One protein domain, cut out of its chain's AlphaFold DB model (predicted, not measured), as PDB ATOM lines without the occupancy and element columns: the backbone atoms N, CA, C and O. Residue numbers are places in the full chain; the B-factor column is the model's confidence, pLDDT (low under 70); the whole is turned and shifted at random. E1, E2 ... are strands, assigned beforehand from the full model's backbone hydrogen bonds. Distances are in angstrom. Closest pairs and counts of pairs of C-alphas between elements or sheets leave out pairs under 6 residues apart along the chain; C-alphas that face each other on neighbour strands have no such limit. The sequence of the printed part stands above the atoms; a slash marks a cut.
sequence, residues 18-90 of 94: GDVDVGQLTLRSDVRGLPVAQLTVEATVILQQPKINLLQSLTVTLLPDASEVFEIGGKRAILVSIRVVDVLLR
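This is residues 18 to 90 of the 94 residues of an uncharacterized protein of Terrabacteria group bacterium ANGP1 (UniProt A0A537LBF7). A long, twisted sheet of E4, E3 and E6 forms one layer of a sandwich, two sheets face to face, and the shorter sheet of E1, E2 and E5 covers part of it as the other. The long strands run along a rod with spans of 46 by 18 by 15 A. The printed part has 73 residues, no named helix and six strands, E1 to E6 in chain order; both sheets are antiparallel, ordered E4-E3-E6 and E1-E2-E5. The class is all strand, and the whole is only just compact, close to loose, with a radius of gyration of the C-alphas of 13.3 A.

E3, residues 36 to 48, is 34.5 A long and begins at C-alpha 36 (248.636, 304.707, 409.974). E4 spans residues 53 to 62, 26.8 A. E6, residues 76 to 89, is 34.9 A long, bends by 65 degrees at residue 80 and ends at C-alpha 89 (246.414, 301.749, 407.584). E2 spans residues 24 to 30, 20.0 A; E1 holds residues 18 to 21 and E5 residues 67 to 71.

E3 is the inner strand of the long sheet. E3 and E4 form a hairpin, with N 43 and O 58 within hydrogen-bond range at 2.9 A. Between E3 and E6, N 42 and O 83 are within range at 2.9 A. The other sheet's strands stand at 34 degrees to these. Its inner strand E2 forms a hairpin with E1, N 26 to O 19 being 2.8 A, and is antiparallel to E5, N 70 to O 25 being 2.8 A. Between the sheets, the closest C-alphas of E1 and E6 are those of Val 20 and Leu 79, 6.5 A apart. E2 and E6 are near each other; E3 and E5 are apart.

The two C-alphas farthest apart, those of Lys 51 and Arg 90, are 46.1 A apart. The printed part has no cut, and its five links are tight. Mean pLDDT of the printed part is 92.2, and no printed residue is under 70.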
ATOM      1  N   GLY A  18     249.126 322.876 409.310       95.06
ATOM      2  CA  GLY A  18     249.883 323.555 408.270       95.06
ATOM      3  C   GLY A  18     250.361 324.921 408.716       95.06
ATOM      4  O   GLY A  18     249.669 325.611 409.462       95.06
ATOM      5  N   ASP A  19     251.540 325.284 408.237       95.31
ATOM      6  CA  ASP A  19     252.134 326.607 408.358       95.31
ATOM      7  C   ASP A  19     252.544 327.081 406.960       95.31
ATOM      8  O   ASP A  19     252.953 326.271 406.123       95.31
ATOM      9  N   VAL A  20     252.392 328.371 406.690       94.38
ATOM     10  CA  VAL A  20     252.692 328.958 405.387       94.38
ATOM     11  C   VAL A  20     253.706 330.067 405.570       94.38
ATOM     12  O   VAL A  20     253.445 331.053 406.257       94.38
ATOM     13  N   ASP A  21     254.815 329.921 404.856       92.38
ATOM     14  CA  ASP A  21     255.790 330.977 404.639       92.38
ATOM     15  C   ASP A  21     255.764 331.403 403.160       92.38
ATOM     16  O   ASP A  21     255.044 330.846 402.321       92.38
ATOM     17  N   VAL A  22     256.526 332.434 402.810       90.00
ATOM     18  CA  VAL A  22     256.641 332.925 401.442       90.00
ATOM     19  C   VAL A  22     257.134 331.803 400.533       90.00
ATOM     20  O   VAL A  22     258.281 331.375 400.599       90.00
ATOM     21  N   GLY A  23     256.261 331.361 399.631       89.25
ATOM     22  CA  GLY A  23     256.582 330.345 398.643       89.25
ATOM     23  C   GLY A  23     256.492 328.901 399.123       89.25
ATOM     24  O   GLY A  23     256.608 328.026 398.268       89.25
ATOM     25  N   GLN A  24     256.211 328.635 400.402       94.88
ATOM     26  CA  GLN A  24     256.200 327.275 400.952       94.88
ATOM     27  C   GLN A  24     255.011 327.014 401.883       94.88
ATOM     28  O   GLN A  24     254.622 327.856 402.689       94.88
ATOM     29  N   LEU A  25     254.459 325.803 401.797       95.50
ATOM     30  CA  LEU A  25     253.503 325.239 402.747       95.50
ATOM     31  C   LEU A  25     254.174 324.076 403.476       95.50
ATOM     32  O   LEU A  25     254.513 323.071 402.856       95.50
ATOM     33  N   THR A  26     254.325 324.184 404.793       97.00
ATOM     34  CA  THR A  26     254.794 323.079 405.635       97.00
ATOM     35  C   THR A  26     253.599 322.386 406.267       97.00
ATOM     36  O   THR A  26     252.822 323.028 406.970       97.00
ATOM     37  N   LEU A  27     253.459 321.077 406.062       97.31
ATOM     38  CA  LEU A  27     252.428 320.260 406.698       97.31
ATOM     39  C   LEU A  27     253.059 319.267 407.670       97.31
ATOM     40  O   LEU A  27     254.066 318.634 407.365       97.31
ATOM     41  N   ARG A  28     252.439 319.121 408.841       96.88
ATOM     42  CA  ARG A  28     252.865 318.212 409.909       96.88
ATOM     43  C   ARG A  28     251.722 317.306 410.318       96.88
ATOM     44  O   ARG A  28     250.631 317.806 410.600       96.88
ATOM     45  N   SER A  29     251.974 316.006 410.381       95.00
ATOM     46  CA  SER A  29     251.021 315.006 410.856       95.00
ATOM     47  C   SER A  29     251.335 314.566 412.294       95.00
ATOM     48  O   SER A  29     252.488 314.544 412.711       95.00
ATOM     49  N   ASP A  30     250.293 314.238 413.057       93.12
ATOM     50  CA  ASP A  30     250.353 313.600 414.383       93.12
ATOM     51  C   ASP A  30     249.239 312.548 414.438       93.12
ATOM     52  O   ASP A  30     248.054 312.897 414.410       93.12
ATOM     53  N   VAL A  31     249.603 311.262 414.458       89.12
ATOM     54  CA  VAL A  31     248.654 310.131 414.440       89.12
ATOM     55  C   VAL A  31     248.568 309.392 415.777       89.12
ATOM     56  O   VAL A  31     247.812 308.427 415.894       89.12
ATOM     57  N   ARG A  32     249.311 309.832 416.805       86.19
ATOM     58  CA  ARG A  32     249.231 309.362 418.207       86.19
ATOM     59  C   ARG A  32     249.162 307.839 418.381       86.19
ATOM     60  O   ARG A  32     248.308 307.329 419.116       86.19
ATOM     61  N   GLY A  33     250.055 307.111 417.709       78.81
ATOM     62  CA  GLY A  33     250.190 305.653 417.845       78.81
ATOM     63  C   GLY A  33     249.101 304.832 417.147       78.81
ATOM     64  O   GLY A  33     248.912 303.656 417.465       78.81
ATOM     65  N   LEU A  34     248.355 305.432 416.217       83.44
ATOM     66  CA  LEU A  34     247.485 304.690 415.307       83.44
ATOM     67  C   LEU A  34     248.315 303.894 414.279       83.44
ATOM     68  O   LEU A  34     249.396 304.343 413.896       83.44
ATOM     69  N   PRO A  35     247.808 302.751 413.772       84.69
ATOM     70  CA  PRO A  35     248.440 301.982 412.696       84.69
ATOM     71  C   PRO A  35     248.319 302.693 411.341       84.69
ATOM     72  O   PRO A  35     247.830 302.113 410.382       84.69
ATOM     73  N   VAL A  36     248.702 303.962 411.234       87.81
ATOM     74  CA  VAL A  36     248.636 304.707 409.974       87.81
ATOM     75  C   VAL A  36     249.893 304.418 409.162       87.81
ATOM     76  O   VAL A  36     251.008 304.493 409.666       87.81
ATOM     77  N   ALA A  37     249.710 304.056 407.897       89.88
ATOM     78  CA  ALA A  37     250.782 303.939 406.918       89.88
ATOM     79  C   ALA A  37     251.037 305.272 406.224       89.88
ATOM     80  O   ALA A  37     252.192 305.625 405.996       89.88
ATOM     81  N   GLN A  38     249.952 305.973 405.890       91.94
ATOM     82  CA  GLN A  38     249.959 307.154 405.045       91.94
ATOM     83  C   GLN A  38     248.659 307.954 405.225       91.94
ATOM     84  O   GLN A  38     247.597 307.387 405.483       91.94
ATOM     85  N   LEU A  39     248.751 309.272 405.064       93.62
ATOM     86  CA  LEU A  39     247.634 310.211 405.051       93.62
ATOM     87  C   LEU A  39     247.549 310.887 403.684       93.62
ATOM     88  O   LEU A  39     248.567 311.341 403.162       93.62
ATOM     89  N   THR A  40     246.343 311.028 403.144       94.81
ATOM     90  CA  THR A  40     246.088 311.925 402.011       94.81
ATOM     91  C   THR A  40     245.434 313.185 402.545       94.81
ATOM     92  O   THR A  40     244.393 313.134 403.210       94.81
ATOM     93  N   VAL A  41     246.050 314.327 402.267       95.62
ATOM     94  CA  VAL A  41     245.637 315.628 402.784       95.62
ATOM     95  C   VAL A  41     245.369 316.565 401.628       95.62
ATOM     96  O   VAL A  41     246.168 316.676 400.704       95.62
ATOM     97  N   GLU A  42     244.250 317.271 401.708       96.69
ATOM     98  CA  GLU A  42     243.968 318.402 400.839       96.69
ATOM     99  C   GLU A  42     244.162 319.692 401.631       96.69
ATOM    100  O   GLU A  42     243.548 319.886 402.687       96.69
ATOM    101  N   ALA A  43     245.020 320.564 401.116       96.62
ATOM    102  CA  ALA A  43     245.236 321.903 401.632       96.62
ATOM    103  C   ALA A  43     244.820 322.925 400.574       96.62
ATOM    104  O   ALA A  43     245.238 322.837 399.419       96.62
ATOM    105  N   THR A  44     244.025 323.914 400.968       96.50
ATOM    106  CA  THR A  44     243.690 325.047 400.107       96.50
ATOM    107  C   THR A  44     244.379 326.296 400.629       96.50
ATOM    108  O   THR A  44     244.267 326.649 401.808       96.50
ATOM    109  N   VAL A  45     245.068 326.989 399.728       95.75
ATOM    110  CA  VAL A  45     245.750 328.253 399.990       95.75
ATOM    111  C   VAL A  45     245.236 329.339 399.053       95.75
ATOM    112  O   VAL A  45     244.831 329.078 397.921       95.75
ATOM    113  N   ILE A  46     245.281 330.583 399.514       95.56
ATOM    114  CA  ILE A  46     245.127 331.759 398.662       95.56
ATOM    115  C   ILE A  46     246.519 332.308 398.376       95.56
ATOM    116  O   ILE A  46     247.183 332.795 399.288       95.56
ATOM    117  N   LEU A  47     246.944 332.269 397.116       93.69
ATOM    118  CA  LEU A  47     248.171 332.907 396.656       93.69
ATOM    119  C   LEU A  47     247.916 334.392 396.410       93.69
ATOM    120  O   LEU A  47     247.136 334.759 395.528       93.69
ATOM    121  N   GLN A  48     248.608 335.244 397.155       91.62
ATOM    122  CA  GLN A  48     248.579 336.685 396.964       91.62
ATOM    123  C   GLN A  48     249.490 337.066 395.798       91.62
ATOM    124  O   GLN A  48     250.696 336.811 395.817       91.62
ATOM    125  N   GLN A  49     248.915 337.691 394.773       86.06
ATOM    126  CA  GLN A  49     249.666 338.271 393.662       86.06
ATOM    127  C   GLN A  49     249.367 339.770 393.569       86.06
ATOM    128  O   GLN A  49     248.311 340.205 394.027       86.06
ATOM    129  N   PRO A  50     250.237 340.574 392.931       85.62
ATOM    130  CA  PRO A  50     250.080 342.030 392.892       85.62
ATOM    131  C   PRO A  50     248.744 342.530 392.325       85.62
ATOM    132  O   PRO A  50     248.362 343.665 392.584       85.62
ATOM    133  N   LYS A  51     248.060 341.712 391.515       86.19
ATOM    134  CA  LYS A  51     246.832 342.101 390.803       86.19
ATOM    135  C   LYS A  51     245.609 341.260 391.157       86.19
ATOM    136  O   LYS A  51     244.493 341.731 390.980       86.19
ATOM    137  N   ILE A  52     245.801 340.019 391.602       90.12
ATOM    138  CA  ILE A  52     244.703 339.098 391.893       90.12
ATOM    139  C   ILE A  52     245.137 338.053 392.918       90.12
ATOM    140  O   ILE A  52     246.260 337.553 392.875       90.12
ATOM    141  N   ASN A  53     244.229 337.702 393.821       92.31
ATOM    142  CA  ASN A  53     244.403 336.560 394.705       92.31
ATOM    143  C   ASN A  53     243.886 335.304 394.002       92.31
ATOM    144  O   ASN A  53     242.768 335.303 393.489       92.31
ATOM    145  N   LEU A  54     244.692 334.246 393.974       92.94
ATOM    146  CA  LEU A  54     244.329 332.980 393.342       92.94
ATOM    147  C   LEU A  54     244.098 331.916 394.412       92.94
ATOM    148  O   LEU A  54     244.972 331.687 395.243       92.94
ATOM    149  N   LEU A  55     242.946 331.251 394.375       94.75
ATOM    150  CA  LEU A  55     242.687 330.076 395.201       94.75
ATOM    151  C   LEU A  55     243.349 328.851 394.558       94.75
ATOM    152  O   LEU A  55     243.114 328.576 393.382       94.75
ATOM    153  N   GLN A  56     244.159 328.121 395.319       93.06
ATOM    154  CA  GLN A  56     244.833 326.910 394.864       93.06
ATOM    155  C   GLN A  56     244.655 325.788 395.884       93.06
ATOM    156  O   GLN A  56     244.914 325.979 397.070       93.06
ATOM    157  N   SER A  57     244.246 324.616 395.404       94.12
ATOM    158  CA  SER A  57     244.200 323.389 396.200       94.12
ATOM    159  C   SER A  57     245.365 322.480 395.837       94.12
ATOM    160  O   SER A  57     245.703 322.326 394.663       94.12
ATOM    161  N   LEU A  58     245.958 321.876 396.858       93.81
ATOM    162  CA  LEU A  58     247.029 320.903 396.754       93.81
ATOM    163  C   LEU A  58     246.594 319.624 397.472       93.81
ATOM    164  O   LEU A  58     246.250 319.665 398.653       93.81
ATOM    165  N   THR A  59     246.640 318.501 396.763       95.44
ATOM    166  CA  THR A  59     246.448 317.173 397.348       95.44
ATOM    167  C   THR A  59     247.809 316.526 397.510       95.44
ATOM    168  O   THR A  59     248.517 316.321 396.525       95.44
ATOM    169  N   VAL A  60     248.171 316.213 398.748       94.62
ATOM    170  CA  VAL A  60     249.465 315.625 399.079       94.62
ATOM    171  C   VAL A  60     249.301 314.338 399.850       94.62
ATOM    172  O   VAL A  60     248.314 314.109 400.549       94.62
ATOM    173  N   THR A  61     250.323 313.513 399.729       94.62
ATOM    174  CA  THR A  61     250.542 312.376 400.599       94.62
ATOM    175  C   THR A  61     251.487 312.800 401.714       94.62
ATOM    176  O   THR A  61     252.478 313.459 401.440       94.62
ATOM    177  N   LEU A  62     251.167 312.418 402.947       94.88
ATOM    178  CA  LEU A  62     251.981 312.643 404.134       94.88
ATOM    179  C   LEU A  62     252.222 311.317 404.847       94.88
ATOM    180  O   LEU A  62     251.293 310.532 405.068       94.88
ATOM    181  N   LEU A  63     253.463 311.085 405.261       94.44
ATOM    182  CA  LEU A  63     253.778 310.000 406.187       94.44
ATOM    183  C   LEU A  63     253.229 310.300 407.602       94.44
ATOM    184  O   LEU A  63     253.004 311.466 407.947       94.44
ATOM    185  N   PRO A  64     252.956 309.271 408.428       92.06
ATOM    186  CA  PRO A  64     252.545 309.453 409.820       92.06
ATOM    187  C   PRO A  64     253.672 310.073 410.653       92.06
ATOM    188  O   PRO A  64     254.836 309.714 410.479       92.06
ATOM    189  N   ASP A  65     253.306 310.964 411.576       93.19
ATOM    190  CA  ASP A  65     254.220 311.650 412.501       93.19
ATOM    191  C   ASP A  65     255.403 312.348 411.795       93.19
ATOM    192  O   ASP A  65     256.524 312.403 412.306       93.19
ATOM    193  N   ALA A  66     255.153 312.872 410.591       94.38
ATOM    194  CA  ALA A  66     256.153 313.468 409.711       94.38
ATOM    195  C   ALA A  66     255.863 314.948 409.420       94.38
ATOM    196  O   ALA A  66     254.751 315.448 409.609       94.38
ATOM    197  N   SER A  67     256.892 315.644 408.933       96.31
ATOM    198  CA  SER A  67     256.812 317.016 408.434       96.31
ATOM    199  C   SER A  67     257.272 317.043 406.985       96.31
ATOM    200  O   SER A  67     258.376 316.588 406.694       96.31
ATOM    201  N   GLU A  68     256.469 317.621 406.099       96.00
ATOM    202  CA  GLU A  68     256.805 317.783 404.683       96.00
ATOM    203  C   GLU A  68     256.584 319.226 404.231       96.00
ATOM    204  O   GLU A  68     255.718 319.934 404.751       96.00
ATOM    205  N   VAL A  69     257.398 319.666 403.271       95.69
ATOM    206  CA  VAL A  69     257.378 321.022 402.718       95.69
ATOM    207  C   VAL A  69     256.983 320.940 401.251       95.69
ATOM    208  O   VAL A  69     257.570 320.177 400.486       95.69
ATOM    209  N   PHE A  70     256.004 321.747 400.865       93.25
ATOM    210  CA  PHE A  70     255.477 321.811 399.510       93.25
ATOM    211  C   PHE A  70     255.650 323.218 398.940       93.25
ATOM    212  O   PHE A  70     255.246 324.210 399.550       93.25
ATOM    213  N   GLU A  71     256.232 323.297 397.748       92.38
ATOM    214  CA  GLU A  71     256.437 324.555 397.034       92.38
ATOM    215  C   GLU A  71     255.116 325.106 396.487       92.38
ATOM    216  O   GLU A  71     254.350 324.412 395.815       92.38
ATOM    217  N   ILE A  72     254.878 326.396 396.720       89.38
ATOM    218  CA  ILE A  72     253.735 327.157 396.190       89.38
ATOM    219  C   ILE A  72     254.187 328.345 395.322       89.38
ATOM    220  O   ILE A  72     253.437 329.290 395.065       89.38
ATOM    221  N   GLY A  73     255.429 328.282 394.825       84.75
ATOM    222  CA  GLY A  73     255.933 329.128 393.743       84.75
ATOM    223  C   GLY A  73     256.352 330.536 394.167       84.75
ATOM    224  O   GLY A  73     256.039 331.495 393.462       84.75
ATOM    225  N   GLY A  74     257.019 330.677 395.319       83.75
ATOM    226  CA  GLY A  74     257.621 331.943 395.775       83.75
ATOM    227  C   GLY A  74     256.632 333.063 396.135       83.75
ATOM    228  O   GLY A  74     257.039 334.197 396.389       83.75
ATOM    229  N   LYS A  75     255.326 332.784 396.129       86.94
ATOM    230  CA  LYS A  75     254.270 333.766 396.400       86.94
ATOM    231  C   LYS A  75     253.931 333.796 397.885       86.94
ATOM    232  O   LYS A  75     253.948 332.766 398.555       86.94
ATOM    233  N   ARG A  76     253.558 334.976 398.391       91.69
ATOM    234  CA  ARG A  76     252.890 335.075 399.695       91.69
ATOM    235  C   ARG A  76     251.577 334.318 399.617       91.69
ATOM    236  O   ARG A  76     250.846 334.466 398.638       91.69
ATOM    237  N   ALA A  77     251.273 333.534 400.637       94.00
ATOM    238  CA  ALA A  77     250.049 332.765 400.661       94.00
ATOM    239  C   ALA A  77     249.422 332.748 402.047       94.00
ATOM    240  O   ALA A  77     250.069 333.043 403.048       94.00
ATOM    241  N   ILE A  78     248.137 332.421 402.075       94.62
ATOM    242  CA  ILE A  78     247.373 332.224 403.300       94.62
ATOM    243  C   ILE A  78     246.739 330.847 403.217       94.62
ATOM    244  O   ILE A  78     246.046 330.543 402.244       94.62
ATOM    245  N   LEU A  79     246.959 330.029 404.239       95.69
ATOM    246  CA  LEU A  79     246.258 328.766 404.401       95.69
ATOM    247  C   LEU A  79     244.812 329.022 404.824       95.69
ATOM    248  O   LEU A  79     244.575 329.681 405.834       95.69
ATOM    249  N   VAL A  80     243.853 328.494 404.064       96.19
ATOM    250  CA  VAL A  80     242.423 328.697 404.345       96.19
ATOM    251  C   VAL A  80     241.705 327.423 404.765       96.19
ATOM    252  O   VAL A  80     240.743 327.493 405.525       96.19
ATOM    253  N   SER A  81     242.166 326.257 404.313       96.19
ATOM    254  CA  SER A  81     241.627 324.975 404.760       96.19
ATOM    255  C   SER A  81     242.688 323.879 404.712       96.19
ATOM    256  O   SER A  81     243.578 323.882 403.862       96.19
ATOM    257  N   ILE A  82     242.564 322.929 405.639       95.44
ATOM    258  CA  ILE A  82     243.281 321.653 405.636       95.44
ATOM    259  C   ILE A  82     242.288 320.575 406.026       95.44
ATOM    260  O   ILE A  82     241.572 320.720 407.020       95.44
ATOM    261  N   ARG A  83     242.276 319.478 405.276       93.38
ATOM    262  CA  ARG A  83     241.505 318.286 405.622       93.38
ATOM    263  C   ARG A  83     242.269 317.013 405.295       93.38
ATOM    264  O   ARG A  83     242.891 316.902 404.243       93.38
ATOM    265  N   VAL A  84     242.162 316.033 406.184       92.12
ATOM    266  CA  VAL A  84     242.508 314.647 405.865       92.12
ATOM    267  C   VAL A  84     241.349 314.078 405.058       92.12
ATOM    268  O   VAL A  84     240.212 314.107 405.526       92.12
ATOM    269  N   VAL A  85     241.625 313.622 403.841       92.94
ATOM    270  CA  VAL A  85     240.605 313.066 402.938       92.94
ATOM    271  C   VAL A  85     240.655 311.547 402.871       92.94
ATOM    272  O   VAL A  85     239.635 310.929 402.590       92.94
ATOM    273  N   ASP A  86     241.814 310.952 403.157       90.81
ATOM    274  CA  ASP A  86     241.988 309.503 403.199       90.81
ATOM    275  C   ASP A  86     243.100 309.105 404.182       90.81
ATOM    276  O   ASP A  86     244.019 309.886 404.455       90.81
ATOM    277  N   VAL A  87     243.007 307.890 404.724       89.12
ATOM    278  CA  VAL A  87     243.953 307.316 405.686       89.12
ATOM    279  C   VAL A  87     244.211 305.860 405.316       89.12
ATOM    280  O   VAL A  87     243.348 305.000 405.487       89.12
ATOM    281  N   LEU A  88     245.438 305.562 404.892       88.69
ATOM    282  CA  LEU A  88     245.881 304.190 404.682       88.69
ATOM    283  C   LEU A  88     246.420 303.625 405.995       88.69
ATOM    284  O   LEU A  88     247.266 304.245 406.644       88.69
ATOM    285  N   LEU A  89     245.972 302.430 406.370       86.94
ATOM    286  CA  LEU A  89     246.414 301.749 407.584       86.94
ATOM    287  C   LEU A  89     247.487 300.701 407.280       86.94
ATOM    288  O   LEU A  89     247.416 300.000 406.272       86.94
ATOM    289  N   ARG A  90     248.470 300.569 408.174       81.12
ATOM    290  CA  ARG A  90     249.389 299.429 408.181       81.12
ATOM    291  C   ARG A  90     248.639 298.221 408.714       81.12
ATOM    292  O   ARG A  90     248.013 298.278 409.772       81.12
TER     293      ARG A  90